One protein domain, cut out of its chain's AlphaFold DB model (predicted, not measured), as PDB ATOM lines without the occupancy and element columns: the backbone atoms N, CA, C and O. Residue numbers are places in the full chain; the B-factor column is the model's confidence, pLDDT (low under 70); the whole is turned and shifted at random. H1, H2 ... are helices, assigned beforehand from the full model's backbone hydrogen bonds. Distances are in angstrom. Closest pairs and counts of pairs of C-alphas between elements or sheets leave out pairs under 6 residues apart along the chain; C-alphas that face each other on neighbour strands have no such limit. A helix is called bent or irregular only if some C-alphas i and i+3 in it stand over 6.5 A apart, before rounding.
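What this domain is: This is residues 284 to 329 and 538 to 596 of the 600 residues of an uncharacterized protein of Enterobacteriaceae bacterium RIT691 (UniProt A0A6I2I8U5). One long helix, H1, makes the long axis, and shorter helices lie along it: H2 folds back beside its later part, while H5 runs beside its first part. H4 lies near the middle, folded against H5 as a helical hairpin, with a long loop of residues 560 to 579 between the two and the small H3 near the later part of H1. The printed part has 105 residues, with five named helices in the order H1, H2, H3, H4, H5 and no named strand; the class is all helix. The whole is compact, with a radius of gyration of the C-alphas of 14.0 A, and elongated, spanning 43 by 27 by 21 A.

How they stand to each other: From H1, residues 284 to 310, a tight link leads to H2, residues 314 to 324. H1 and H2 are close but not clearly touching, at a shallow tilt of 18 degrees, opposite ways; their closest C-alphas, of Val 307 and Gly 317, are 6.3 A apart. H3, residues 541 to 544, is near H1. H4, residues 551 to 559, is close to H2 but not clearly touching, at a steep tilt of 41 degrees; the closest C-alphas, of Leu 324 and Glu 554, are 6.3 A apart. H4 touches H5, residues 580 to 594, as a hairpin at a shallow tilt of 20 degrees, opposite ways; the closest C-alphas, of Phe 553 and Ile 593, are 6.7 A apart. H1 touches H5 with residues 284 to 295 alone, the same way at a shallow tilt of 8 degrees; the closest C-alphas, of His 288 and Leu 583, are 5.8 A apart. H2 and H5 are apart, as are H3 and H5. Each O i to N i+4 pair is within hydrogen-bond range in H1, H4 and H5, and 6 of 7 are in H2; H3 is too short for such a pair.

Where its parts are: H1 begins at C-alpha 284, at (41.615, 7.710, -5.753), and is 39.0 A long from first to last C-alpha. H2 measures 16.3 A and is neither bent nor irregular, but only just: C-alphas 314 and 317 are 6.2 A apart. H3 is only just irregular, with C-alphas 541 and 544 6.8 A apart. H4 measures 12.1 A. H5 measures 21.0 A and ends at C-alpha 594, at (23.162, -0.683, 6.671).

The domain as a whole: The two C-alphas farthest apart, of Pro 312 and Ser 579, are 42.9 A apart. Residues 330 to 537 are not printed, and C-alphas 329 and 538 are 24.5 A apart across this cut. The link from H4 to H5 is long. Mean pLDDT of the printed part is 77.7, with residues 306 to 320, residues 538 to 550 and residue 596 under 70.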
ATOM      1  N   PRO A 284      43.008   8.116  -5.566       91.94
ATOM      2  CA  PRO A 284      41.615   7.710  -5.753       91.94
ATOM      3  C   PRO A 284      41.400   6.197  -5.703       91.94
ATOM      4  O   PRO A 284      40.490   5.733  -5.021       91.94
ATOM      5  N   ALA A 285      42.276   5.430  -6.359       94.31
ATOM      6  CA  ALA A 285      42.179   3.977  -6.383       94.31
ATOM      7  C   ALA A 285      42.439   3.344  -5.010       94.31
ATOM      8  O   ALA A 285      41.664   2.493  -4.571       94.31
ATOM      9  N   ILE A 286      43.483   3.797  -4.311       94.88
ATOM     10  CA  ILE A 286      43.843   3.311  -2.975       94.88
ATOM     11  C   ILE A 286      42.728   3.621  -1.976       94.88
ATOM     12  O   ILE A 286      42.250   2.719  -1.287       94.88
ATOM     13  N   LYS A 287      42.258   4.874  -1.945       92.69
ATOM     14  CA  LYS A 287      41.161   5.309  -1.073       92.69
ATOM     15  C   LYS A 287      39.887   4.507  -1.337       92.69
ATOM     16  O   LYS A 287      39.239   4.064  -0.391       92.69
ATOM     17  N   HIS A 288      39.538   4.295  -2.609       94.25
ATOM     18  CA  HIS A 288      38.362   3.517  -2.988       94.25
ATOM     19  C   HIS A 288      38.476   2.076  -2.483       94.25
ATOM     20  O   HIS A 288      37.591   1.600  -1.774       94.25
ATOM     21  N   GLN A 289      39.572   1.385  -2.802       96.12
ATOM     22  CA  GLN A 289      39.777  -0.001  -2.379       96.12
ATOM     23  C   GLN A 289      39.783  -0.150  -0.858       96.12
ATOM     24  O   GLN A 289      39.184  -1.095  -0.349       96.12
ATOM     25  N   HIS A 290      40.396   0.786  -0.134       95.38
ATOM     26  CA  HIS A 290      40.401   0.778   1.325       95.38
ATOM     27  C   HIS A 290      38.997   0.910   1.908       95.38
ATOM     28  O   HIS A 290      38.578   0.029   2.652       95.38
ATOM     29  N   LEU A 291      38.234   1.934   1.520       93.88
ATOM     30  CA  LEU A 291      36.899   2.147   2.084       93.88
ATOM     31  C   LEU A 291      35.925   1.013   1.725       93.88
ATOM     32  O   LEU A 291      35.095   0.635   2.550       93.88
ATOM     33  N   ILE A 292      36.044   0.418   0.532       94.62
ATOM     34  CA  ILE A 292      35.262  -0.773   0.169       94.62
ATOM     35  C   ILE A 292      35.716  -2.003   0.966       94.62
ATOM     36  O   ILE A 292      34.866  -2.766   1.420       94.62
ATOM     37  N   SER A 293      37.024  -2.207   1.150       95.06
ATOM     38  CA  SER A 293      37.556  -3.306   1.966       95.06
ATOM     39  C   SER A 293      37.038  -3.222   3.403       95.06
ATOM     40  O   SER A 293      36.503  -4.206   3.913       95.06
ATOM     41  N   ASP A 294      37.112  -2.043   4.018       92.56
ATOM     42  CA  ASP A 294      36.630  -1.792   5.376       92.56
ATOM     43  C   ASP A 294      35.112  -1.980   5.484       92.56
ATOM     44  O   ASP A 294      34.620  -2.555   6.452       92.56
ATOM     45  N   ALA A 295      34.340  -1.535   4.486       90.50
ATOM     46  CA  ALA A 295      32.894  -1.756   4.444       90.50
ATOM     47  C   ALA A 295      32.537  -3.254   4.397       90.50
ATOM     48  O   ALA A 295      31.618  -3.693   5.093       90.50
ATOM     49  N   ILE A 296      33.288  -4.056   3.630       91.00
ATOM     50  CA  ILE A 296      33.128  -5.518   3.600       91.00
ATOM     51  C   ILE A 296      33.431  -6.114   4.980       91.00
ATOM     52  O   ILE A 296      32.607  -6.860   5.510       91.00
ATOM     53  N   GLU A 297      34.575  -5.780   5.581       89.50
ATOM     54  CA  GLU A 297      34.970  -6.314   6.892       89.50
ATOM     55  C   GLU A 297      33.981  -5.930   7.996       89.50
ATOM     56  O   GLU A 297      33.564  -6.790   8.776       89.50
ATOM     57  N   ASN A 298      33.536  -4.672   8.022       86.00
ATOM     58  CA  ASN A 298      32.557  -4.184   8.987       86.00
ATOM     59  C   ASN A 298      31.222  -4.931   8.872       86.00
ATOM     60  O   ASN A 298      30.684  -5.379   9.887       86.00
ATOM     61  N   TYR A 299      30.707  -5.124   7.652       85.38
ATOM     62  CA  TYR A 299      29.478  -5.891   7.442       85.38
ATOM     63  C   TYR A 299      29.623  -7.334   7.939       85.38
ATOM     64  O   TYR A 299      28.756  -7.843   8.655       85.38
ATOM     65  N   LEU A 300      30.726  -8.001   7.582       82.31
ATOM     66  CA  LEU A 300      30.978  -9.384   7.985       82.31
ATOM     67  C   LEU A 300      31.120  -9.511   9.505       82.31
ATOM     68  O   LEU A 300      30.561 -10.442  10.086       82.31
ATOM     69  N   LEU A 301      31.808  -8.573  10.160       81.81
ATOM     70  CA  LEU A 301      31.967  -8.543  11.612       81.81
ATOM     71  C   LEU A 301      30.621  -8.350  12.328       81.81
ATOM     72  O   LEU A 301      30.318  -9.062  13.287       81.81
ATOM     73  N   GLU A 302      29.791  -7.415  11.868       77.75
ATOM     74  CA  GLU A 302      28.458  -7.190  12.438       77.75
ATOM     75  C   GLU A 302      27.534  -8.397  12.224       77.75
ATOM     76  O   GLU A 302      26.808  -8.801  13.138       77.75
ATOM     77  N   LEU A 303      27.614  -9.044  11.059       75.88
ATOM     78  CA  LEU A 303      26.915 -10.298  10.798       75.88
ATOM     79  C   LEU A 303      27.371 -11.404  11.769       75.88
ATOM     80  O   LEU A 303      26.527 -12.100  12.333       75.88
ATOM     81  N   GLN A 304      28.679 -11.542  12.026       73.38
ATOM     82  CA  GLN A 304      29.217 -12.527  12.977       73.38
ATOM     83  C   GLN A 304      28.710 -12.280  14.402       73.38
ATOM     84  O   GLN A 304      28.214 -13.210  15.044       73.38
ATOM     85  N   LYS A 305      28.779 -11.031  14.887       74.88
ATOM     86  CA  LYS A 305      28.292 -10.647  16.225       74.88
ATOM     87  C   LYS A 305      26.825 -11.017  16.417       74.88
ATOM     88  O   LYS A 305      26.441 -11.516  17.473       74.88
ATOM     89  N   LYS A 306      26.000 -10.795  15.394       67.50
ATOM     90  CA  LYS A 306      24.567 -11.081  15.458       67.50
ATOM     91  C   LYS A 306      24.239 -12.564  15.348       67.50
ATOM     92  O   LYS A 306      23.391 -13.040  16.096       67.50
ATOM     93  N   VAL A 307      24.929 -13.313  14.487       64.94
ATOM     94  CA  VAL A 307      24.788 -14.780  14.420       64.94
ATOM     95  C   VAL A 307      25.169 -15.419  15.762       64.94
ATOM     96  O   VAL A 307      24.478 -16.329  16.214       64.94
ATOM     97  N   ALA A 308      26.189 -14.890  16.449       62.88
ATOM     98  CA  ALA A 308      26.578 -15.337  17.788       62.88
ATOM     99  C   ALA A 308      25.537 -15.026  18.887       62.88
ATOM    100  O   ALA A 308      25.536 -15.691  19.920       62.88
ATOM    101  N   HIS A 309      24.655 -14.039  18.684       59.03
ATOM    102  CA  HIS A 309      23.629 -13.631  19.655       59.03
ATOM    103  C   HIS A 309      22.266 -14.315  19.452       59.03
ATOM    104  O   HIS A 309      21.474 -14.357  20.390       59.03
ATOM    105  N   VAL A 310      21.965 -14.817  18.244       55.53
ATOM    106  CA  VAL A 310      20.590 -15.184  17.862       55.53
ATOM    107  C   VAL A 310      20.289 -16.690  17.991       55.53
ATOM    108  O   VAL A 310      19.215 -16.991  18.498       55.53
ATOM    109  N   ILE A 311      21.163 -17.659  17.636       44.50
ATOM    110  CA  ILE A 311      20.866 -19.120  17.780       44.50
ATOM    111  C   ILE A 311      22.156 -19.992  17.816       44.50
ATOM    112  O   ILE A 311      23.047 -19.763  17.001       44.50
ATOM    113  N   PRO A 312      22.247 -21.083  18.622       43.75
ATOM    114  CA  PRO A 312      23.331 -22.083  18.576       43.75
ATOM    115  C   PRO A 312      23.258 -23.061  17.374       43.75
ATOM    116  O   PRO A 312      23.655 -24.219  17.487       43.75
ATOM    117  N   VAL A 313      22.750 -22.641  16.207       47.34
ATOM    118  CA  VAL A 313      22.755 -23.469  14.983       47.34
ATOM    119  C   VAL A 313      23.830 -22.934  14.044       47.34
ATOM    120  O   VAL A 313      23.585 -22.090  13.186       47.34
ATOM    121  N   ALA A 314      25.042 -23.467  14.197       50.72
ATOM    122  CA  ALA A 314      26.226 -23.107  13.416       50.72
ATOM    123  C   ALA A 314      26.075 -23.284  11.881       50.72
ATOM    124  O   ALA A 314      26.903 -22.783  11.127       50.72
ATOM    125  N   GLY A 315      25.030 -23.970  11.393       52.75
ATOM    126  CA  GLY A 315      24.862 -24.321   9.974       52.75
ATOM    127  C   GLY A 315      24.316 -23.212   9.058       52.75
ATOM    128  O   GLY A 315      24.836 -23.023   7.960       52.75
ATOM    129  N   ALA A 316      23.293 -22.458   9.480       55.22
ATOM    130  CA  ALA A 316      22.618 -21.481   8.609       55.22
ATOM    131  C   ALA A 316      23.434 -20.189   8.422       55.22
ATOM    132  O   ALA A 316      23.565 -19.689   7.304       55.22
ATOM    133  N   GLY A 317      24.057 -19.694   9.499       58.06
ATOM    134  CA  GLY A 317      24.968 -18.549   9.431       58.06
ATOM    135  C   GLY A 317      26.162 -18.827   8.515       58.06
ATOM    136  O   GLY A 317      26.486 -18.011   7.656       58.06
ATOM    137  N   MET A 318      26.758 -20.021   8.614       60.59
ATOM    138  CA  MET A 318      27.907 -20.416   7.794       60.59
ATOM    139  C   MET A 318      27.576 -20.511   6.296       60.59
ATOM    140  O   MET A 318      28.373 -20.092   5.454       60.59
ATOM    141  N   ALA A 319      26.379 -20.993   5.946       66.38
ATOM    142  CA  ALA A 319      25.911 -21.014   4.560       66.38
ATOM    143  C   ALA A 319      25.743 -19.594   3.986       66.38
ATOM    144  O   ALA A 319      26.091 -19.351   2.829       66.38
ATOM    145  N   HIS A 320      25.269 -18.640   4.796       68.06
ATOM    146  CA  HIS A 320      25.152 -17.241   4.385       68.06
ATOM    147  C   HIS A 320      26.527 -16.589   4.157       68.06
ATOM    148  O   HIS A 320      26.736 -15.988   3.102       68.06
ATOM    149  N   PHE A 321      27.493 -16.789   5.066       70.25
ATOM    150  CA  PHE A 321      28.883 -16.334   4.881       70.25
ATOM    151  C   PHE A 321      29.504 -16.884   3.596       70.25
ATOM    152  O   PHE A 321      30.045 -16.126   2.791       70.25
ATOM    153  N   THR A 322      29.356 -18.192   3.377       73.00
ATOM    154  CA  THR A 322      29.876 -18.869   2.184       73.00
ATOM    155  C   THR A 322      29.280 -18.264   0.912       73.00
ATOM    156  O   THR A 322      29.990 -18.049  -0.065       73.00
ATOM    157  N   ARG A 323      27.981 -17.926   0.920       78.50
ATOM    158  CA  ARG A 323      27.304 -17.306  -0.226       78.50
ATOM    159  C   ARG A 323      27.832 -15.900  -0.519       78.50
ATOM    160  O   ARG A 323      28.116 -15.607  -1.681       78.50
ATOM    161  N   LEU A 324      28.017 -15.057   0.500       82.25
ATOM    162  CA  LEU A 324      28.582 -13.709   0.332       82.25
ATOM    163  C   LEU A 324      29.991 -13.758  -0.273       82.25
ATOM    164  O   LEU A 324      30.286 -13.012  -1.203       82.25
ATOM    165  N   GLN A 325      30.821 -14.702   0.176       80.31
ATOM    166  CA  GLN A 325      32.173 -14.920  -0.354       80.31
ATOM    167  C   GLN A 325      32.198 -15.346  -1.833       80.31
ATOM    168  O   GLN A 325      33.241 -15.256  -2.471       80.31
ATOM    169  N   THR A 326      31.068 -15.755  -2.425       86.12
ATOM    170  CA  THR A 326      30.987 -16.022  -3.876       86.12
ATOM    171  C   THR A 326      30.746 -14.778  -4.736       86.12
ATOM    172  O   THR A 326      30.791 -14.877  -5.964       86.12
ATOM    173  N   CYS A 327      30.459 -13.622  -4.125       88.56
ATOM    174  CA  CYS A 327      30.117 -12.386  -4.838       88.56
ATOM    175  C   CYS A 327      31.332 -11.488  -5.125       88.56
ATOM    176  O   CYS A 327      31.277 -10.664  -6.038       88.56
ATOM    177  N   TYR A 328      32.429 -11.661  -4.390       92.75
ATOM    178  CA  TYR A 328      33.633 -10.838  -4.476       92.75
ATOM    179  C   TYR A 328      34.899 -11.682  -4.257       92.75
ATOM    180  O   TYR A 328      34.833 -12.813  -3.781       92.75
ATOM    181  N   ASN A 329      36.053 -11.155  -4.651       94.31
ATOM    182  CA  ASN A 329      37.350 -11.806  -4.536       94.31
ATOM    183  C   ASN A 329      37.985 -11.482  -3.175       94.31
ATOM    184  O   ASN A 329      38.729 -10.509  -3.044       94.31
ATOM    185  N   ARG A 538      24.978   0.303  12.650       47.44
ATOM    186  CA  ARG A 538      24.462  -0.961  13.191       47.44
ATOM    187  C   ARG A 538      23.460  -1.565  12.214       47.44
ATOM    188  O   ARG A 538      22.493  -0.907  11.860       47.44
ATOM    189  N   ILE A 539      23.641  -2.836  11.854       50.59
ATOM    190  CA  ILE A 539      22.648  -3.599  11.079       50.59
ATOM    191  C   ILE A 539      21.300  -3.577  11.849       50.59
ATOM    192  O   ILE A 539      21.293  -3.758  13.072       50.59
ATOM    193  N   SER A 540      20.152  -3.433  11.182       47.59
ATOM    194  CA  SER A 540      18.810  -3.517  11.806       47.59
ATOM    195  C   SER A 540      18.496  -4.929  12.347       47.59
ATOM    196  O   SER A 540      18.956  -5.938  11.805       47.59
ATOM    197  N   SER A 541      17.745  -5.040  13.451       41.59
ATOM    198  CA  SER A 541      17.359  -6.325  14.078       41.59
ATOM    199  C   SER A 541      16.358  -7.142  13.246       41.59
ATOM    200  O   SER A 541      16.255  -8.348  13.448       41.59
ATOM    201  N   ALA A 542      15.666  -6.517  12.286       43.09
ATOM    202  CA  ALA A 542      14.736  -7.192  11.376       43.09
ATOM    203  C   ALA A 542      15.441  -8.068  10.314       43.09
ATOM    204  O   ALA A 542      14.816  -8.935   9.714       43.09
ATOM    205  N   MET A 543      16.755  -7.897  10.120       47.34
ATOM    206  CA  MET A 543      17.518  -8.481   9.003       47.34
ATOM    207  C   MET A 543      17.896  -9.970   9.139       47.34
ATOM    208  O   MET A 543      18.531 -10.511   8.238       47.34
ATOM    209  N   LEU A 544      17.567 -10.637  10.250       46.41
ATOM    210  CA  LEU A 544      17.969 -12.035  10.515       46.41
ATOM    211  C   LEU A 544      16.803 -12.977  10.842       46.41
ATOM    212  O   LEU A 544      17.034 -14.153  11.118       46.41
ATOM    213  N   VAL A 545      15.568 -12.471  10.851       42.31
ATOM    214  CA  VAL A 545      14.390 -13.247  11.282       42.31
ATOM    215  C   VAL A 545      13.761 -14.027  10.125       42.31
ATOM    216  O   VAL A 545      13.088 -15.029  10.350       42.31
ATOM    217  N   GLU A 546      14.042 -13.647   8.881       37.72
ATOM    218  CA  GLU A 546      13.539 -14.347   7.707       37.72
ATOM    219  C   GLU A 546      14.693 -14.964   6.904       37.72
ATOM    220  O   GLU A 546      15.757 -14.374   6.736       37.72
ATOM    221  N   ASN A 547      14.469 -16.158   6.354       41.22
ATOM    222  CA  ASN A 547      15.333 -16.838   5.377       41.22
ATOM    223  C   ASN A 547      15.460 -16.068   4.033       41.22
ATOM    224  O   ASN A 547      15.759 -16.659   2.992       41.22
ATOM    225  N   THR A 548      15.202 -14.761   4.022       42.69
ATOM    226  CA  THR A 548      15.258 -13.888   2.855       42.69
ATOM    227  C   THR A 548      16.705 -13.439   2.625       42.69
ATOM    228  O   THR A 548      17.342 -12.864   3.506       42.69
ATOM    229  N   PRO A 549      17.285 -13.729   1.448       48.94
ATOM    230  CA  PRO A 549      18.630 -13.286   1.111       48.94
ATOM    231  C   PRO A 549      18.694 -11.759   1.145       48.94
ATOM    232  O   PRO A 549      17.866 -11.109   0.511       48.94
ATOM    233  N   ASN A 550      19.689 -11.173   1.819       61.47
ATOM    234  CA  ASN A 550      19.972  -9.747   1.659       61.47
ATOM    235  C   ASN A 550      20.611  -9.516   0.275       61.47
ATOM    236  O   ASN A 550      21.824  -9.357   0.128       61.47
ATOM    237  N   VAL A 551      19.766  -9.585  -0.761       71.19
ATOM    238  CA  VAL A 551      20.120  -9.432  -2.177       71.19
ATOM    239  C   VAL A 551      20.825  -8.098  -2.404       71.19
ATOM    240  O   VAL A 551      21.711  -8.033  -3.248       71.19
ATOM    241  N   ALA A 552      20.486  -7.062  -1.632       82.06
ATOM    242  CA  ALA A 552      21.070  -5.735  -1.769       82.06
ATOM    243  C   ALA A 552      22.575  -5.729  -1.461       82.06
ATOM    244  O   ALA A 552      23.351  -5.217  -2.264       82.06
ATOM    245  N   PHE A 553      23.016  -6.370  -0.368       86.19
ATOM    246  CA  PHE A 553      24.450  -6.465  -0.071       86.19
ATOM    247  C   PHE A 553      25.187  -7.392  -1.045       86.19
ATOM    248  O   PHE A 553      26.304  -7.102  -1.454       86.19
ATOM    249  N   GLU A 554      24.557  -8.476  -1.502       87.12
ATOM    250  CA  GLU A 554      25.141  -9.330  -2.546       87.12
ATOM    251  C   GLU A 554      25.305  -8.593  -3.878       87.12
ATOM    252  O   GLU A 554      26.317  -8.766  -4.552       87.12
ATOM    253  N   VAL A 555      24.325  -7.771  -4.271       88.00
ATOM    254  CA  VAL A 555      24.433  -6.870  -5.428       88.00
ATOM    255  C   VAL A 555      25.583  -5.898  -5.195       88.00
ATOM    256  O   VAL A 555      26.479  -5.831  -6.032       88.00
ATOM    257  N   TRP A 556      25.625  -5.237  -4.038       92.62
ATOM    258  CA  TRP A 556      26.690  -4.304  -3.677       92.62
ATOM    259  C   TRP A 556      28.089  -4.937  -3.780       92.62
ATOM    260  O   TRP A 556      28.965  -4.380  -4.443       92.62
ATOM    261  N   LEU A 557      28.279  -6.148  -3.240       92.25
ATOM    262  CA  LEU A 557      29.535  -6.904  -3.322       92.25
ATOM    263  C   LEU A 557      29.954  -7.203  -4.764       92.25
ATOM    264  O   LEU A 557      31.138  -7.164  -5.080       92.25
ATOM    265  N   ARG A 558      29.003  -7.507  -5.655       91.44
ATOM    266  CA  ARG A 558      29.319  -7.747  -7.072       91.44
ATOM    267  C   ARG A 558      29.665  -6.459  -7.815       91.44
ATOM    268  O   ARG A 558      30.463  -6.517  -8.749       91.44
ATOM    269  N   CYS A 559      29.077  -5.331  -7.422       91.38
ATOM    270  CA  CYS A 559      29.255  -4.025  -8.064       91.38
ATOM    271  C   CYS A 559      30.560  -3.322  -7.663       91.38
ATOM    272  O   CYS A 559      31.069  -2.498  -8.424       91.38
ATOM    273  N   CYS A 560      31.112  -3.648  -6.490       93.38
ATOM    274  CA  CYS A 560      32.304  -2.999  -5.954       93.38
ATOM    275  C   CYS A 560      33.611  -3.429  -6.647       93.38
ATOM    276  O   CYS A 560      33.649  -4.356  -7.467       93.38
ATOM    277  N   CYS A 561      34.711  -2.757  -6.290       93.50
ATOM    278  CA  CYS A 561      36.035  -2.962  -6.883       93.50
ATOM    279  C   CYS A 561      36.636  -4.359  -6.639       93.50
ATOM    280  O   CYS A 561      37.537  -4.761  -7.370       93.50
ATOM    281  N   PHE A 562      36.124  -5.119  -5.664       95.25
ATOM    282  CA  PHE A 562      36.500  -6.519  -5.434       95.25
ATOM    283  C   PHE A 562      35.482  -7.517  -6.006       95.25
ATOM    284  O   PHE A 562      35.693  -8.724  -5.911       95.25
ATOM    285  N   GLY A 563      34.380  -7.050  -6.596       92.75
ATOM    286  CA  GLY A 563      33.318  -7.905  -7.116       92.75
ATOM    287  C   GLY A 563      33.781  -8.832  -8.241       92.75
ATOM    288  O   GLY A 563      34.538  -8.437  -9.129       92.75
ATOM    289  N   ILE A 564      33.298 -10.077  -8.242       89.81
ATOM    290  CA  ILE A 564      33.631 -11.048  -9.293       89.81
ATOM    291  C   ILE A 564      32.828 -10.705 -10.552       89.81
ATOM    292  O   ILE A 564      31.617 -10.919 -10.601       89.81
ATOM    293  N   ALA A 565      33.506 -10.216 -11.594       84.31
ATOM    294  CA  ALA A 565      32.867  -9.696 -12.808       84.31
ATOM    295  C   ALA A 565      31.876 -10.678 -13.464       84.31
ATOM    296  O   ALA A 565      30.785 -10.276 -13.851       84.31
ATOM    297  N   ILE A 566      32.203 -11.975 -13.513       85.88
ATOM    298  CA  ILE A 566      31.351 -13.024 -14.117       85.88
ATOM    299  C   ILE A 566      30.034 -13.225 -13.343       85.88
ATOM    300  O   ILE A 566      29.071 -13.770 -13.875       85.88
ATOM    301  N   LYS A 567      29.968 -12.798 -12.078       84.75
ATOM    302  CA  LYS A 567      28.761 -12.907 -11.251       84.75
ATOM    303  C   LYS A 567      27.824 -11.705 -11.411       84.75
ATOM    304  O   LYS A 567      26.680 -11.802 -10.968       84.75
ATOM    305  N   ARG A 568      28.278 -10.593 -12.006       84.75
ATOM    306  CA  ARG A 568      27.471  -9.374 -12.195       84.75
ATOM    307  C   ARG A 568      26.320  -9.624 -13.167       84.75
ATOM    308  O   ARG A 568      26.491 -10.284 -14.190       84.75
ATOM    309  N   LYS A 569      25.145  -9.078 -12.853       86.44
ATOM    310  CA  LYS A 569      23.984  -9.069 -13.757       86.44
ATOM    311  C   LYS A 569      24.067  -7.884 -14.722       86.44
ATOM    312  O   LYS A 569      24.766  -6.917 -14.454       86.44
ATOM    313  N   SER A 570      23.309  -7.925 -15.821       81.31
ATOM    314  CA  SER A 570      23.313  -6.875 -16.858       81.31
ATOM    315  C   SER A 570      22.939  -5.476 -16.354       81.31
ATOM    316  O   SER A 570      23.318  -4.493 -16.977       81.31
ATOM    317  N   ASN A 571      22.193  -5.397 -15.249       84.06
ATOM    318  CA  ASN A 571      21.717  -4.143 -14.661       84.06
ATOM    319  C   ASN A 571      22.482  -3.769 -13.378       84.06
ATOM    320  O   ASN A 571      22.147  -2.767 -12.751       84.06
ATOM    321  N   ASP A 572      23.464  -4.578 -12.962       85.31
ATOM    322  CA  ASP A 572      24.293  -4.282 -11.793       85.31
ATOM    323  C   ASP A 572      25.245  -3.114 -12.158       85.31
ATOM    324  O   ASP A 572      25.927  -3.197 -13.189       85.31
ATOM    325  N   PRO A 573      25.318  -2.024 -11.365       87.50
ATOM    326  CA  PRO A 573      26.268  -0.943 -11.620       87.50
ATOM    327  C   PRO A 573      27.723  -1.427 -11.514       87.50
ATOM    328  O   PRO A 573      28.039  -2.390 -10.816       87.50
ATOM    329  N   VAL A 574      28.634  -0.732 -12.196       89.38
ATOM    330  CA  VAL A 574      30.078  -0.966 -12.081       89.38
ATOM    331  C   VAL A 574      30.712   0.279 -11.490       89.38
ATOM    332  O   VAL A 574      30.770   1.309 -12.155       89.38
ATOM    333  N   TRP A 575      31.183   0.182 -10.249       92.69
ATOM    334  CA  TRP A 575      31.911   1.270  -9.607       92.69
ATOM    335  C   TRP A 575      33.394   1.160  -9.941       92.69
ATOM    336  O   TRP A 575      34.068   0.198  -9.561       92.69
ATOM    337  N   HIS A 576      33.903   2.129 -10.697       90.69
ATOM    338  CA  HIS A 576      35.294   2.147 -11.113       90.69
ATOM    339  C   HIS A 576      36.190   2.630  -9.977       90.69
ATOM    340  O   HIS A 576      35.981   3.690  -9.394       90.69
ATOM    341  N   VAL A 577      37.245   1.859  -9.711       91.62
ATOM    342  CA  VAL A 577      38.167   2.094  -8.593       91.62
ATOM    343  C   VAL A 577      38.805   3.490  -8.623       91.62
ATOM    344  O   VAL A 577      39.020   4.097  -7.584       91.62
ATOM    345  N   SER A 578      39.044   4.043  -9.811       91.12
ATOM    346  CA  SER A 578      39.655   5.365  -9.989       91.12
ATOM    347  C   SER A 578      38.655   6.529  -9.979       91.12
ATOM    348  O   SER A 578      39.087   7.671 -10.098       91.12
ATOM    349  N   SER A 579      37.345   6.269  -9.882       92.88
ATOM    350  CA  SER A 579      36.294   7.294  -9.933       92.88
ATOM    351  C   SER A 579      35.863   7.705  -8.516       92.88
ATOM    352  O   SER A 579      35.291   6.881  -7.795       92.88
ATOM    353  N   PRO A 580      36.100   8.966  -8.096       89.62
ATOM    354  CA  PRO A 580      35.602   9.475  -6.817       89.62
ATOM    355  C   PRO A 580      34.070   9.469  -6.736       89.62
ATOM    356  O   PRO A 580      33.511   9.136  -5.697       89.62
ATOM    357  N   GLU A 581      33.383   9.760  -7.845       93.19
ATOM    358  CA  GLU A 581      31.916   9.737  -7.904       93.19
ATOM    359  C   GLU A 581      31.364   8.319  -7.689       93.19
ATOM    360  O   GLU A 581      30.351   8.126  -7.016       93.19
ATOM    361  N   ASP A 582      32.044   7.307  -8.232       92.94
ATOM    362  CA  ASP A 582      31.641   5.916  -8.034       92.94
ATOM    363  C   ASP A 582      31.900   5.442  -6.606       92.94
ATOM    364  O   ASP A 582      31.105   4.667  -6.079       92.94
ATOM    365  N   LEU A 583      32.967   5.926  -5.963       92.00
ATOM    366  CA  LEU A 583      33.203   5.694  -4.541       92.00
ATOM    367  C   LEU A 583      32.058   6.269  -3.694       92.00
ATOM    368  O   LEU A 583      31.508   5.559  -2.852       92.00
ATOM    369  N   ASP A 584      31.651   7.515  -3.947       89.75
ATOM    370  CA  ASP A 584      30.550   8.152  -3.218       89.75
ATOM    371  C   ASP A 584      29.231   7.390  -3.412       89.75
ATOM    372  O   ASP A 584      28.522   7.109  -2.442       89.75
ATOM    373  N   LYS A 585      28.925   6.966  -4.647       91.88
ATOM    374  CA  LYS A 585      27.759   6.117  -4.949       91.88
ATOM    375  C   LYS A 585      27.832   4.765  -4.237       91.88
ATOM    376  O   LYS A 585      26.824   4.317  -3.688       91.88
ATOM    377  N   ALA A 586      29.001   4.124  -4.226       91.44
ATOM    378  CA  ALA A 586      29.206   2.843  -3.559       91.44
ATOM    379  C   ALA A 586      28.987   2.957  -2.044       91.44
ATOM    380  O   ALA A 586      28.281   2.135  -1.458       91.44
ATOM    381  N   LEU A 587      29.532   3.996  -1.409       90.12
ATOM    382  CA  LEU A 587      29.373   4.232   0.026       90.12
ATOM    383  C   LEU A 587      27.948   4.662   0.390       90.12
ATOM    384  O   LEU A 587      27.421   4.214   1.407       90.12
ATOM    385  N   ALA A 588      27.283   5.462  -0.447       87.94
ATOM    386  CA  ALA A 588      25.873   5.802  -0.266       87.94
ATOM    387  C   ALA A 588      24.983   4.550  -0.326       87.94
ATOM    388  O   ALA A 588      24.142   4.352   0.551       87.94
ATOM    389  N   ALA A 589      25.216   3.667  -1.304       88.06
ATOM    390  CA  ALA A 589      24.514   2.390  -1.405       88.06
ATOM    391  C   ALA A 589      24.783   1.488  -0.188       88.06
ATOM    392  O   ALA A 589      23.846   0.919   0.367       88.06
ATOM    393  N   TYR A 590      26.036   1.404   0.279       87.62
ATOM    394  CA  TYR A 590      26.393   0.669   1.499       87.62
ATOM    395  C   TYR A 590      25.655   1.212   2.731       87.62
ATOM    396  O   TYR A 590      25.029   0.456   3.470       87.62
ATOM    397  N   ASN A 591      25.661   2.531   2.927       84.25
ATOM    398  CA  ASN A 591      24.980   3.172   4.050       84.25
ATOM    399  C   ASN A 591      23.460   2.976   3.994       84.25
ATOM    400  O   ASN A 591      22.836   2.793   5.040       84.25
ATOM    401  N   ALA A 592      22.858   2.980   2.800       82.00
ATOM    402  CA  ALA A 592      21.434   2.699   2.629       82.00
ATOM    403  C   ALA A 592      21.082   1.260   3.035       82.00
ATOM    404  O   ALA A 592      20.077   1.042   3.715       82.00
ATOM    405  N   ILE A 593      21.946   0.298   2.681       80.75
ATOM    406  CA  ILE A 593      21.831  -1.108   3.091       80.75
ATOM    407  C   ILE A 593      21.949  -1.228   4.612       80.75
ATOM    408  O   ILE A 593      21.125  -1.885   5.238       80.75
ATOM    409  N   MET A 594      22.936  -0.576   5.226       76.38
ATOM    410  CA  MET A 594      23.162  -0.683   6.671       76.38
ATOM    411  C   MET A 594      22.050  -0.031   7.511       76.38
ATOM    412  O   MET A 594      21.771  -0.509   8.610       76.38
ATOM    413  N   ASN A 595      21.404   1.021   6.994       73.12
ATOM    414  CA  ASN A 595      20.343   1.771   7.678       73.12
ATOM    415  C   ASN A 595      18.910   1.352   7.301       73.12
ATOM    416  O   ASN A 595      17.971   2.003   7.748       73.12
ATOM    417  N   ASP A 596      18.725   0.310   6.483       64.94
ATOM    418  CA  ASP A 596      17.397  -0.170   6.054       64.94
ATOM    419  C   ASP A 596      16.559   0.907   5.325       64.94
ATOM    420  O   ASP A 596      15.335   0.968   5.416       64.94
TER     421      ASP A 596